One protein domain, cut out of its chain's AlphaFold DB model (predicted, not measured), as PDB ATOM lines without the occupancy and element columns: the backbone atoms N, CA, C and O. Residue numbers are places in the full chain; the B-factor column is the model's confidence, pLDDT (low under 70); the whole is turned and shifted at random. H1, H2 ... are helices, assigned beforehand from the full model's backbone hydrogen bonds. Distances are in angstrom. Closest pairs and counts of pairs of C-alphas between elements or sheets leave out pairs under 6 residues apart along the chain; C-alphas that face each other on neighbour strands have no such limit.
ATOM      1  N   ARG A 406      -9.015 -24.698 -44.990       97.06
ATOM      2  CA  ARG A 406      -9.384 -25.879 -45.793       97.06
ATOM      3  C   ARG A 406      -8.681 -25.899 -47.156       97.06
ATOM      4  O   ARG A 406      -8.323 -26.969 -47.625       97.06
ATOM      5  N   GLU A 407      -8.490 -24.743 -47.784       96.78
ATOM      6  CA  GLU A 407      -7.829 -24.628 -49.089       96.78
ATOM      7  C   GLU A 407      -6.311 -24.792 -48.946       96.78
ATOM      8  O   GLU A 407      -5.711 -25.553 -49.697       96.78
ATOM      9  N   VAL A 408      -5.720 -24.217 -47.887       97.59
ATOM     10  CA  VAL A 408      -4.333 -24.506 -47.476       97.59
ATOM     11  C   VAL A 408      -4.122 -26.013 -47.278       97.59
ATOM     12  O   VAL A 408      -3.192 -26.586 -47.838       97.59
ATOM     13  N   PHE A 409      -5.009 -26.677 -46.526       98.01
ATOM     14  CA  PHE A 409      -4.937 -28.122 -46.299       98.01
ATOM     15  C   PHE A 409      -5.011 -28.928 -47.601       98.01
ATOM     16  O   PHE A 409      -4.271 -29.892 -47.747       98.01
ATOM     17  N   LEU A 410      -5.871 -28.542 -48.551       97.15
ATOM     18  CA  LEU A 410      -5.980 -29.226 -49.844       97.15
ATOM     19  C   LEU A 410      -4.711 -29.070 -50.695       97.15
ATOM     20  O   LEU A 410      -4.316 -30.028 -51.353       97.15
ATOM     21  N   VAL A 411      -4.035 -27.917 -50.641       96.64
ATOM     22  CA  VAL A 411      -2.739 -27.728 -51.315       96.64
ATOM     23  C   VAL A 411      -1.651 -28.608 -50.683       96.64
ATOM     24  O   VAL A 411      -0.946 -29.301 -51.411       96.64
ATOM     25  N   ILE A 412      -1.570 -28.681 -49.347       97.46
ATOM     26  CA  ILE A 412      -0.639 -29.598 -48.657       97.46
ATOM     27  C   ILE A 412      -1.000 -31.065 -48.957       97.46
ATOM     28  O   ILE A 412      -0.128 -31.871 -49.253       97.46
ATOM     29  N   SER A 413      -2.282 -31.429 -48.944       97.07
ATOM     30  CA  SER A 413      -2.737 -32.787 -49.273       97.07
ATOM     31  C   SER A 413      -2.349 -33.175 -50.705       97.07
ATOM     32  O   SER A 413      -1.847 -34.274 -50.922       97.07
ATOM     33  N   HIS A 414      -2.457 -32.258 -51.673       95.88
ATOM     34  CA  HIS A 414      -1.988 -32.488 -53.042       95.88
ATOM     35  C   HIS A 414      -0.450 -32.577 -53.146       95.88
ATOM     36  O   HIS A 414       0.061 -33.366 -53.940       95.88
ATOM     37  N   GLU A 415       0.304 -31.801 -52.361       95.83
ATOM     38  CA  GLU A 415       1.777 -31.877 -52.318       95.83
ATOM     39  C   GLU A 415       2.298 -33.207 -51.753       95.83
ATOM     40  O   GLU A 415       3.371 -33.654 -52.151       95.83
ATOM     41  N   TYR A 416       1.536 -33.855 -50.866       94.93
ATOM     42  CA  TYR A 416       1.946 -35.062 -50.140       94.93
ATOM     43  C   TYR A 416       0.984 -36.244 -50.364       94.93
ATOM     44  O   TYR A 416       0.653 -36.981 -49.437       94.93
ATOM     45  N   CYS A 417       0.545 -36.435 -51.613       93.24
ATOM     46  CA  CYS A 417      -0.163 -37.637 -52.084       93.24
ATOM     47  C   CYS A 417      -1.420 -38.029 -51.273       93.24
ATOM     48  O   CYS A 417      -1.727 -39.207 -51.113       93.24
ATOM     49  N   GLY A 418      -2.160 -37.043 -50.765       92.74
ATOM     50  CA  GLY A 418      -3.355 -37.211 -49.937       92.74
ATOM     51  C   GLY A 418      -3.056 -37.145 -48.435       92.74
ATOM     52  O   GLY A 418      -3.731 -36.407 -47.710       92.74
ATOM     53  N   GLU A 419      -2.026 -37.855 -47.967       92.80
ATOM     54  CA  GLU A 419      -1.707 -38.004 -46.542       92.80
ATOM     55  C   GLU A 419      -0.951 -36.797 -45.961       92.80
ATOM     56  O   GLU A 419       0.279 -36.725 -45.896       92.80
ATOM     57  N   VAL A 420      -1.718 -35.836 -45.441       96.99
ATOM     58  CA  VAL A 420      -1.167 -34.756 -44.616       96.99
ATOM     59  C   VAL A 420      -0.730 -35.330 -43.268       96.99
ATOM     60  O   VAL A 420      -1.549 -35.804 -42.482       96.99
ATOM     61  N   THR A 421       0.565 -35.255 -42.973       97.53
ATOM     62  CA  THR A 421       1.157 -35.598 -41.679       97.53
ATOM     63  C   THR A 421       1.682 -34.341 -40.991       97.53
ATOM     64  O   THR A 421       1.893 -33.308 -41.624       97.53
ATOM     65  N   LEU A 422       1.956 -34.414 -39.688       97.59
ATOM     66  CA  LEU A 422       2.595 -33.309 -38.965       97.59
ATOM     67  C   LEU A 422       3.960 -32.921 -39.576       97.59
ATOM     68  O   LEU A 422       4.295 -31.738 -39.613       97.59
ATOM     69  N   GLN A 423       4.706 -33.897 -40.115       96.95
ATOM     70  CA  GLN A 423       5.951 -33.647 -40.849       96.95
ATOM     71  C   GLN A 423       5.688 -32.914 -42.168       96.95
ATOM     72  O   GLN A 423       6.381 -31.943 -42.455       96.95
ATOM     73  N   SER A 424       4.688 -33.320 -42.959       97.34
ATOM     74  CA  SER A 424       4.415 -32.635 -44.228       97.34
ATOM     75  C   SER A 424       3.813 -31.242 -44.053       97.34
ATOM     76  O   SER A 424       4.116 -30.360 -44.849       97.34
ATOM     77  N   VAL A 425       3.069 -30.981 -42.971       98.01
ATOM     78  CA  VAL A 425       2.697 -29.609 -42.575       98.01
ATOM     79  C   VAL A 425       3.939 -28.773 -42.254       98.01
ATOM     80  O   VAL A 425       4.038 -27.636 -42.713       98.01
ATOM     81  N   TRP A 426       4.901 -29.325 -41.507       98.03
ATOM     82  CA  TRP A 426       6.143 -28.619 -41.181       98.03
ATOM     83  C   TRP A 426       6.986 -28.312 -42.417       98.03
ATOM     84  O   TRP A 426       7.369 -27.162 -42.622       98.03
ATOM     85  N   GLU A 427       7.233 -29.307 -43.269       97.70
ATOM     86  CA  GLU A 427       7.993 -29.121 -44.507       97.70
ATOM     87  C   GLU A 427       7.263 -28.165 -45.468       97.70
ATOM     88  O   GLU A 427       7.890 -27.273 -46.036       97.70
ATOM     89  N   ALA A 428       5.930 -28.241 -45.585       97.47
ATOM     90  CA  ALA A 428       5.148 -27.290 -46.379       97.47
ATOM     91  C   ALA A 428       5.258 -25.841 -45.873       97.47
ATOM     92  O   ALA A 428       5.267 -24.921 -46.691       97.47
ATOM     93  N   PHE A 429       5.343 -25.624 -44.555       97.61
ATOM     94  CA  PHE A 429       5.541 -24.305 -43.939       97.61
ATOM     95  C   PHE A 429       6.979 -23.799 -44.128       97.61
ATOM     96  O   PHE A 429       7.193 -22.673 -44.586       97.61
ATOM     97  N   LYS A 430       7.966 -24.655 -43.861       96.82
ATOM     98  CA  LYS A 430       9.406 -24.403 -44.010       96.82
ATOM     99  C   LYS A 430       9.786 -24.054 -45.454       96.82
ATOM    100  O   LYS A 430      10.426 -23.028 -45.679       96.82
ATOM    101  N   CYS A 431       9.283 -24.802 -46.439       96.24
ATOM    102  CA  CYS A 431       9.432 -24.507 -47.873       96.24
ATOM    103  C   CYS A 431       8.786 -23.178 -48.318       96.24
ATOM    104  O   CYS A 431       9.017 -22.734 -49.441       96.24
ATOM    105  N   ARG A 432       7.985 -22.536 -47.457       96.37
ATOM    106  CA  ARG A 432       7.299 -21.254 -47.701       96.37
ATOM    107  C   ARG A 432       7.827 -20.104 -46.840       96.37
ATOM    108  O   ARG A 432       7.213 -19.041 -46.803       96.37
ATOM    109  N   GLY A 433       8.935 -20.304 -46.122       96.39
ATOM    110  CA  GLY A 433       9.488 -19.305 -45.200       96.39
ATOM    111  C   GLY A 433       8.615 -19.045 -43.963       96.39
ATOM    112  O   GLY A 433       8.800 -18.040 -43.275       96.39
ATOM    113  N   ILE A 434       7.659 -19.930 -43.666       96.85
ATOM    114  CA  ILE A 434       6.866 -19.887 -42.437       96.85
ATOM    115  C   ILE A 434       7.660 -20.629 -41.358       96.85
ATOM    116  O   ILE A 434       7.466 -21.821 -41.131       96.85
ATOM    117  N   ASP A 435       8.588 -19.917 -40.719       94.45
ATOM    118  CA  ASP A 435       9.410 -20.470 -39.644       94.45
ATOM    119  C   ASP A 435       8.554 -20.812 -38.410       94.45
ATOM    120  O   ASP A 435       8.123 -19.940 -37.649       94.45
ATOM    121  N   VAL A 436       8.276 -22.106 -38.251       96.01
ATOM    122  CA  VAL A 436       7.746 -22.723 -37.034       96.01
ATOM    123  C   VAL A 436       8.647 -23.917 -36.717       96.01
ATOM    124  O   VAL A 436       8.762 -24.816 -37.556       96.01
ATOM    125  N   PRO A 437       9.265 -23.995 -35.528       95.67
ATOM    126  CA  PRO A 437      10.018 -25.178 -35.127       95.67
ATOM    127  C   PRO A 437       9.117 -26.418 -35.100       95.67
ATOM    128  O   PRO A 437       8.001 -26.354 -34.578       95.67
ATOM    129  N   PHE A 438       9.605 -27.566 -35.582       96.59
ATOM    130  CA  PHE A 438       8.839 -28.823 -35.555       96.59
ATOM    131  C   PHE A 438       8.331 -29.154 -34.140       96.59
ATOM    132  O   PHE A 438       7.166 -29.486 -33.952       96.59
ATOM    133  N   VAL A 439       9.166 -28.909 -33.126       93.75
ATOM    134  CA  VAL A 439       8.830 -29.071 -31.701       93.75
ATOM    135  C   VAL A 439       7.664 -28.170 -31.252       93.75
ATOM    136  O   VAL A 439       6.885 -28.570 -30.391       93.75
ATOM    137  N   GLU A 440       7.479 -26.972 -31.827       94.86
ATOM    138  CA  GLU A 440       6.303 -26.133 -31.528       94.86
ATOM    139  C   GLU A 440       5.030 -26.738 -32.150       94.86
ATOM    140  O   GLU A 440       3.984 -26.741 -31.501       94.86
ATOM    141  N   LEU A 441       5.120 -27.349 -33.339       96.66
ATOM    142  CA  LEU A 441       4.014 -28.103 -33.946       96.66
ATOM    143  C   LEU A 441       3.675 -29.380 -33.162       96.66
ATOM    144  O   LEU A 441       2.494 -29.661 -32.956       96.66
ATOM    145  N   GLU A 442       4.671 -30.126 -32.676       96.03
ATOM    146  CA  GLU A 442       4.459 -31.303 -31.821       96.03
ATOM    147  C   GLU A 442       3.797 -30.937 -30.491       96.03
ATOM    148  O   GLU A 442       2.776 -31.523 -30.133       96.03
ATOM    149  N   ILE A 443       4.306 -29.914 -29.792       93.47
ATOM    150  CA  ILE A 443       3.710 -29.422 -28.541       93.47
ATOM    151  C   ILE A 443       2.270 -28.942 -28.780       93.47
ATOM    152  O   ILE A 443       1.387 -29.212 -27.960       93.47
ATOM    153  N   LEU A 444       1.990 -28.270 -29.903       96.04
ATOM    154  CA  LEU A 444       0.629 -27.873 -30.266       96.04
ATOM    155  C   LEU A 444      -0.271 -29.090 -30.538       96.04
ATOM    156  O   LEU A 444      -1.379 -29.140 -29.992       96.04
ATOM    157  N   ALA A 445       0.203 -30.087 -31.288       96.14
ATOM    158  CA  ALA A 445      -0.517 -31.329 -31.571       96.14
ATOM    159  C   ALA A 445      -0.833 -32.121 -30.287       96.14
ATOM    160  O   ALA A 445      -1.982 -32.516 -30.070       96.14
ATOM    161  N   ASP A 446       0.132 -32.269 -29.377       94.73
ATOM    162  CA  ASP A 446      -0.080 -32.910 -28.074       94.73
ATOM    163  C   ASP A 446      -0.998 -32.093 -27.155       94.73
ATOM    164  O   ASP A 446      -1.851 -32.663 -26.470       94.73
ATOM    165  N   SER A 447      -0.928 -30.755 -27.190       91.98
ATOM    166  CA  SER A 447      -1.859 -29.893 -26.443       91.98
ATOM    167  C   SER A 447      -3.320 -30.060 -26.888       91.98
ATOM    168  O   SER A 447      -4.248 -29.806 -26.107       91.98
ATOM    169  N   LEU A 448      -3.528 -30.439 -28.151       93.06
ATOM    170  CA  LEU A 448      -4.827 -30.706 -28.769       93.06
ATOM    171  C   LEU A 448      -5.280 -32.160 -28.587       93.06
ATOM    172  O   LEU A 448      -6.469 -32.437 -28.707       93.06
ATOM    173  N   GLY A 449      -4.362 -33.075 -28.268       92.87
ATOM    174  CA  GLY A 449      -4.634 -34.511 -28.251       92.87
ATOM    175  C   GLY A 449      -4.648 -35.149 -29.644       92.87
ATOM    176  O   GLY A 449      -5.205 -36.238 -29.788       92.87
ATOM    177  N   LEU A 450      -4.026 -34.507 -30.643       91.88
ATOM    178  CA  LEU A 450      -3.826 -35.047 -31.991       91.88
ATOM    179  C   LEU A 450      -2.797 -36.182 -31.927       91.88
ATOM    180  O   LEU A 450      -1.590 -36.002 -32.112       91.88
ATOM    181  N   ARG A 451      -3.290 -37.367 -31.570       75.20
ATOM    182  CA  ARG A 451      -2.526 -38.613 -31.588       75.20
ATOM    183  C   ARG A 451      -2.327 -39.050 -33.031       75.20
ATOM    184  O   ARG A 451      -3.229 -38.874 -33.843       75.20
ATOM    185  N   ALA A 452      -1.197 -39.694 -33.319       66.02
ATOM    186  CA  ALA A 452      -1.091 -40.487 -34.537       66.02
ATOM    187  C   ALA A 452      -2.268 -41.468 -34.583       66.02
ATOM    188  O   ALA A 452      -2.438 -42.271 -33.654       66.02
ATOM    189  N   SER A 453      -3.074 -41.409 -35.643       58.91
ATOM    190  CA  SER A 453      -3.916 -42.551 -35.960       58.91
ATOM    191  C   SER A 453      -2.965 -43.680 -36.356       58.91
ATOM    192  O   SER A 453      -2.172 -43.543 -37.285       58.91
ATOM    193  N   ARG A 454      -2.957 -44.769 -35.580       50.33
ATOM    194  CA  ARG A 454      -2.285 -45.997 -35.998       50.33
ATOM    195  C   ARG A 454      -3.169 -46.665 -37.041       50.33
ATOM    196  O   ARG A 454      -3.959 -47.548 -36.720       50.33
ATOM    197  N   THR A 455      -3.042 -46.217 -38.279       50.56
ATOM    198  CA  THR A 455      -3.275 -47.077 -39.431       50.56
ATOM    199  C   THR A 455      -2.230 -48.188 -39.366       50.56
ATOM    200  O   THR A 455      -1.070 -47.992 -39.717       50.56
ATOM    201  N   ARG A 470       2.324 -38.473 -37.513       90.75
ATOM    202  CA  ARG A 470       0.919 -38.247 -37.153       90.75
ATOM    203  C   ARG A 470       0.158 -37.763 -38.384       90.75
ATOM    204  O   ARG A 470       0.367 -36.621 -38.788       90.75
ATOM    205  N   THR A 471      -0.702 -38.595 -38.961       94.87
ATOM    206  CA  THR A 471      -1.684 -38.166 -39.969       94.87
ATOM    207  C   THR A 471      -2.676 -37.169 -39.363       94.87
ATOM    208  O   THR A 471      -3.041 -37.271 -38.190       94.87
ATOM    209  N   LEU A 472      -3.068 -36.167 -40.150       96.58
ATOM    210  CA  LEU A 472      -3.917 -35.046 -39.752       96.58
ATOM    211  C   LEU A 472      -5.092 -34.931 -40.725       96.58
ATOM    212  O   LEU A 472      -4.895 -34.706 -41.918       96.58
ATOM    213  N   GLY A 473      -6.322 -35.015 -40.225       96.39
ATOM    214  CA  GLY A 473      -7.491 -34.625 -41.003       96.39
ATOM    215  C   GLY A 473      -7.558 -33.106 -41.201       96.39
ATOM    216  O   GLY A 473      -6.930 -32.328 -40.480       96.39
ATOM    217  N   VAL A 474      -8.403 -32.651 -42.132       97.02
ATOM    218  CA  VAL A 474      -8.632 -31.210 -42.371       97.02
ATOM    219  C   VAL A 474      -9.083 -30.463 -41.106       97.02
ATOM    220  O   VAL A 474      -8.740 -29.296 -40.914       97.02
ATOM    221  N   VAL A 475      -9.816 -31.141 -40.217       96.13
ATOM    222  CA  VAL A 475     -10.233 -30.618 -38.904       96.13
ATOM    223  C   VAL A 475      -9.033 -30.476 -37.967       96.13
ATOM    224  O   VAL A 475      -8.863 -29.420 -37.363       96.13
ATOM    225  N   ASP A 476      -8.175 -31.493 -37.893       97.26
ATOM    226  CA  ASP A 476      -6.991 -31.518 -37.029       97.26
ATOM    227  C   ASP A 476      -5.986 -30.439 -37.437       97.26
ATOM    228  O   ASP A 476      -5.492 -29.699 -36.588       97.26
ATOM    229  N   PHE A 477      -5.763 -30.268 -38.743       97.99
ATOM    230  CA  PHE A 477      -4.978 -29.165 -39.296       97.99
ATOM    231  C   PHE A 477      -5.572 -27.795 -38.942       97.99
ATOM    232  O   PHE A 477      -4.853 -26.906 -38.485       97.99
ATOM    233  N   CYS A 478      -6.889 -27.613 -39.103       97.66
ATOM    234  CA  CYS A 478      -7.540 -26.352 -38.749       97.66
ATOM    235  C   CYS A 478      -7.434 -26.055 -37.244       97.66
ATOM    236  O   CYS A 478      -7.210 -24.904 -36.878       97.66
ATOM    237  N   LEU A 479      -7.539 -27.068 -36.378       96.85
ATOM    238  CA  LEU A 479      -7.343 -26.935 -34.930       96.85
ATOM    239  C   LEU A 479      -5.882 -26.627 -34.560       96.85
ATOM    240  O   LEU A 479      -5.645 -25.788 -33.690       96.85
ATOM    241  N   LEU A 480      -4.921 -27.275 -35.227       97.67
ATOM    242  CA  LEU A 480      -3.484 -27.049 -35.056       97.67
ATOM    243  C   LEU A 480      -3.122 -25.600 -35.397       97.67
ATOM    244  O   LEU A 480      -2.548 -24.896 -34.567       97.67
ATOM    245  N   VAL A 481      -3.525 -25.129 -36.582       97.45
ATOM    246  CA  VAL A 481      -3.272 -23.751 -37.023       97.45
ATOM    247  C   VAL A 481      -4.043 -22.741 -36.172       97.45
ATOM    248  O   VAL A 481      -3.467 -21.734 -35.779       97.45
ATOM    249  N   ALA A 482      -5.291 -23.015 -35.779       96.44
ATOM    250  CA  ALA A 482      -6.074 -22.112 -34.925       96.44
ATOM    251  C   ALA A 482      -5.494 -21.889 -33.510       96.44
ATOM    252  O   ALA A 482      -5.948 -20.980 -32.815       96.44
ATOM    253  N   ARG A 483      -4.498 -22.677 -33.070       95.86
ATOM    254  CA  ARG A 483      -3.740 -22.426 -31.829       95.86
ATOM    255  C   ARG A 483      -2.426 -21.663 -32.023       95.86
ATOM    256  O   ARG A 483      -1.773 -21.337 -31.032       95.86
ATOM    257  N   MET A 484      -2.035 -21.363 -33.257       96.63
ATOM    258  CA  MET A 484      -0.843 -20.565 -33.550       96.63
ATOM    259  C   MET A 484      -1.097 -19.072 -33.282       96.63
ATOM    260  O   MET A 484      -2.230 -18.625 -33.103       96.63
ATOM    261  N   ARG A 485      -0.027 -18.267 -33.245       94.53
ATOM    262  CA  ARG A 485      -0.136 -16.801 -33.110       94.53
ATOM    263  C   ARG A 485      -0.939 -16.235 -34.291       94.53
ATOM    264  O   ARG A 485      -0.725 -16.658 -35.423       94.53
ATOM    265  N   SER A 486      -1.809 -15.251 -34.057       95.07
ATOM    266  CA  SER A 486      -2.694 -14.678 -35.091       95.07
ATOM    267  C   SER A 486      -1.947 -14.185 -36.335       95.07
ATOM    268  O   SER A 486      -2.366 -14.479 -37.449       95.07
ATOM    269  N   THR A 487      -0.798 -13.532 -36.156       94.43
ATOM    270  CA  THR A 487       0.096 -13.092 -37.245       94.43
ATOM    271  C   THR A 487       0.668 -14.246 -38.071       94.43
ATOM    272  O   THR A 487       0.972 -14.078 -39.250       94.43
ATOM    273  N   LEU A 488       0.810 -15.434 -37.478       96.43
ATOM    274  CA  LEU A 488       1.296 -16.632 -38.156       96.43
ATOM    275  C   LEU A 488       0.156 -17.370 -38.874       96.43
ATOM    276  O   LEU A 488       0.353 -17.825 -39.995       96.43
ATOM    277  N   ILE A 489      -1.054 -17.382 -38.300       97.25
ATOM    278  CA  ILE A 489      -2.283 -17.810 -38.995       97.25
ATOM    279  C   ILE A 489      -2.532 -16.930 -40.225       97.25
ATOM    280  O   ILE A 489      -2.854 -17.438 -41.295       97.25
ATOM    281  N   GLU A 490      -2.370 -15.613 -40.088       96.37
ATOM    282  CA  GLU A 490      -2.505 -14.666 -41.194       96.37
ATOM    283  C   GLU A 490      -1.490 -14.970 -42.305       96.37
ATOM    284  O   GLU A 490      -1.900 -15.143 -43.448       96.37
ATOM    285  N   ARG A 491      -0.198 -15.142 -41.969       96.56
ATOM    286  CA  ARG A 491       0.841 -15.575 -42.925       96.56
ATOM    287  C   ARG A 491       0.470 -16.883 -43.624       96.56
ATOM    288  O   ARG A 491       0.433 -16.895 -44.849       96.56
ATOM    289  N   ILE A 492       0.116 -17.937 -42.877       97.39
ATOM    290  CA  ILE A 492      -0.350 -19.227 -43.430       97.39
ATOM    291  C   ILE A 492      -1.516 -19.033 -44.409       97.39
ATOM    292  O   ILE A 492      -1.642 -19.797 -45.358       97.39
ATOM    293  N   ARG A 493      -2.359 -18.015 -44.223       97.26
ATOM    294  CA  ARG A 493      -3.512 -17.748 -45.089       97.26
ATOM    295  C   ARG A 493      -3.237 -16.823 -46.278       97.26
ATOM    296  O   ARG A 493      -4.137 -16.682 -47.099       97.26
ATOM    297  N   ARG A 494      -2.065 -16.197 -46.433       96.70
ATOM    298  CA  ARG A 494      -1.805 -15.313 -47.591       96.70
ATOM    299  C   ARG A 494      -1.712 -16.125 -48.888       96.70
ATOM    300  O   ARG A 494      -0.860 -17.004 -48.999       96.70
ATOM    301  N   SER A 495      -2.558 -15.813 -49.876       93.79
ATOM    302  CA  SER A 495      -2.603 -16.487 -51.191       93.79
ATOM    303  C   SER A 495      -1.232 -16.584 -51.876       93.79
ATOM    304  O   SER A 495      -0.903 -17.611 -52.475       93.79
ATOM    305  N   SER A 496      -0.404 -15.550 -51.721       94.19
ATOM    306  CA  SER A 496       0.957 -15.446 -52.256       94.19
ATOM    307  C   SER A 496       1.911 -16.566 -51.816       94.19
ATOM    308  O   SER A 496       2.818 -16.899 -52.576       94.19
ATOM    309  N   LEU A 497       1.687 -17.222 -50.667       94.74
ATOM    310  CA  LEU A 497       2.495 -18.377 -50.243       94.74
ATOM    311  C   LEU A 497       2.086 -19.702 -50.917       94.74
ATOM    312  O   LEU A 497       2.842 -20.671 -50.870       94.74
ATOM    313  N   TRP A 498       0.913 -19.776 -51.554       94.62
ATOM    314  CA  TRP A 498       0.357 -21.031 -52.091       94.62
ATOM    315  C   TRP A 498       0.193 -21.021 -53.617       94.62
ATOM    316  O   TRP A 498       0.274 -22.077 -54.244       94.62
ATOM    317  N   GLY A 499       0.070 -19.841 -54.239       84.73
ATOM    318  CA  GLY A 499      -0.107 -19.705 -55.692       84.73
ATOM    319  C   GLY A 499       1.012 -20.316 -56.555       84.73
ATOM    320  O   GLY A 499       0.734 -20.815 -57.643       84.73
ATOM    321  N   SER A 500       2.260 -20.350 -56.068       67.05
ATOM    322  CA  SER A 500       3.428 -20.812 -56.847       67.05
ATOM    323  C   SER A 500       3.442 -22.319 -57.171       67.05
ATOM    324  O   SER A 500       4.127 -22.740 -58.104       67.05
TER     325      SER A 500
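What this domain is: This is residues 406 to 455 and 470 to 500 of the 1269 residues of the protein "EF-hand domain-containing protein" of Trypanosoma brucei brucei (strain 927/4 GUTat10.1) (UniProt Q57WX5). Four short helices, H1, H2, H3 and H4, make a ring in which each crosses the next at a steep angle, and H4 meets H1 again. H5 sits over one open side of this ring, close to H1, H2 and H4, while residues 452 to 455, before the cut, lie toward the other side. The printed part has 81 residues with five named helices, in the order H1 to H5, and no named strand; the class is all helix. It is compact, with a radius of gyration of the C-alphas of 11.7 A, and spans 34 by 27 by 19 A.

Where its parts are: H1, residues 406 to 415, begins at C-alpha 406 (-9.384, -25.879, -45.793) and is 14.3 A long. H2 is residues 422 to 430, 12.3 A. H3, residues 438 to 448, is the longest at 15.4 A, from C-alpha 438 (8.839, -28.823, -35.555). H4 is residues 474 to 482, 12.0 A. H5, residues 486 to 493, ends at C-alpha 493 (-3.512, -17.748, -45.089).

How they stand to each other: H1 and H2 only just touch, with 3 pairs of C-alphas within 8 A, the closest Ile 412 and Ala 428 at 6.6 A; they are about perpendicular at 85 degrees. H2 touches H3 at a steep tilt of 47 degrees, opposite ways, with C-alphas 426 and 438 closest at 6.2 A. H3 touches H4 at 72 degrees, only just about perpendicular; C-alphas 445 and 480 are closest at 6.3 A. H4 touches H1 at a steep tilt of 67 degrees, C-alphas 474 and 409 closest at 6.2 A. H5 is close but not clearly touching H4, with C-alphas 489 and 481 closest at 6.3 A. H1 and H3 are apart. In H1 to H5 every O i to N i+4 pair is within hydrogen-bond range.

The domain as a whole: The C-alphas of Arg 454 and Ser 496, the two farthest apart, are 34.8 A apart. Residues 456 to 469 are not printed, in the link from H3 to H4; C-alphas 455 and 470 are 10.0 A apart across this cut. Of the links printed whole, H4 to H5 is tight and the others are short. Mean pLDDT of the printed part is 93.2; residues 452 to 455 and residue 500 are under 70.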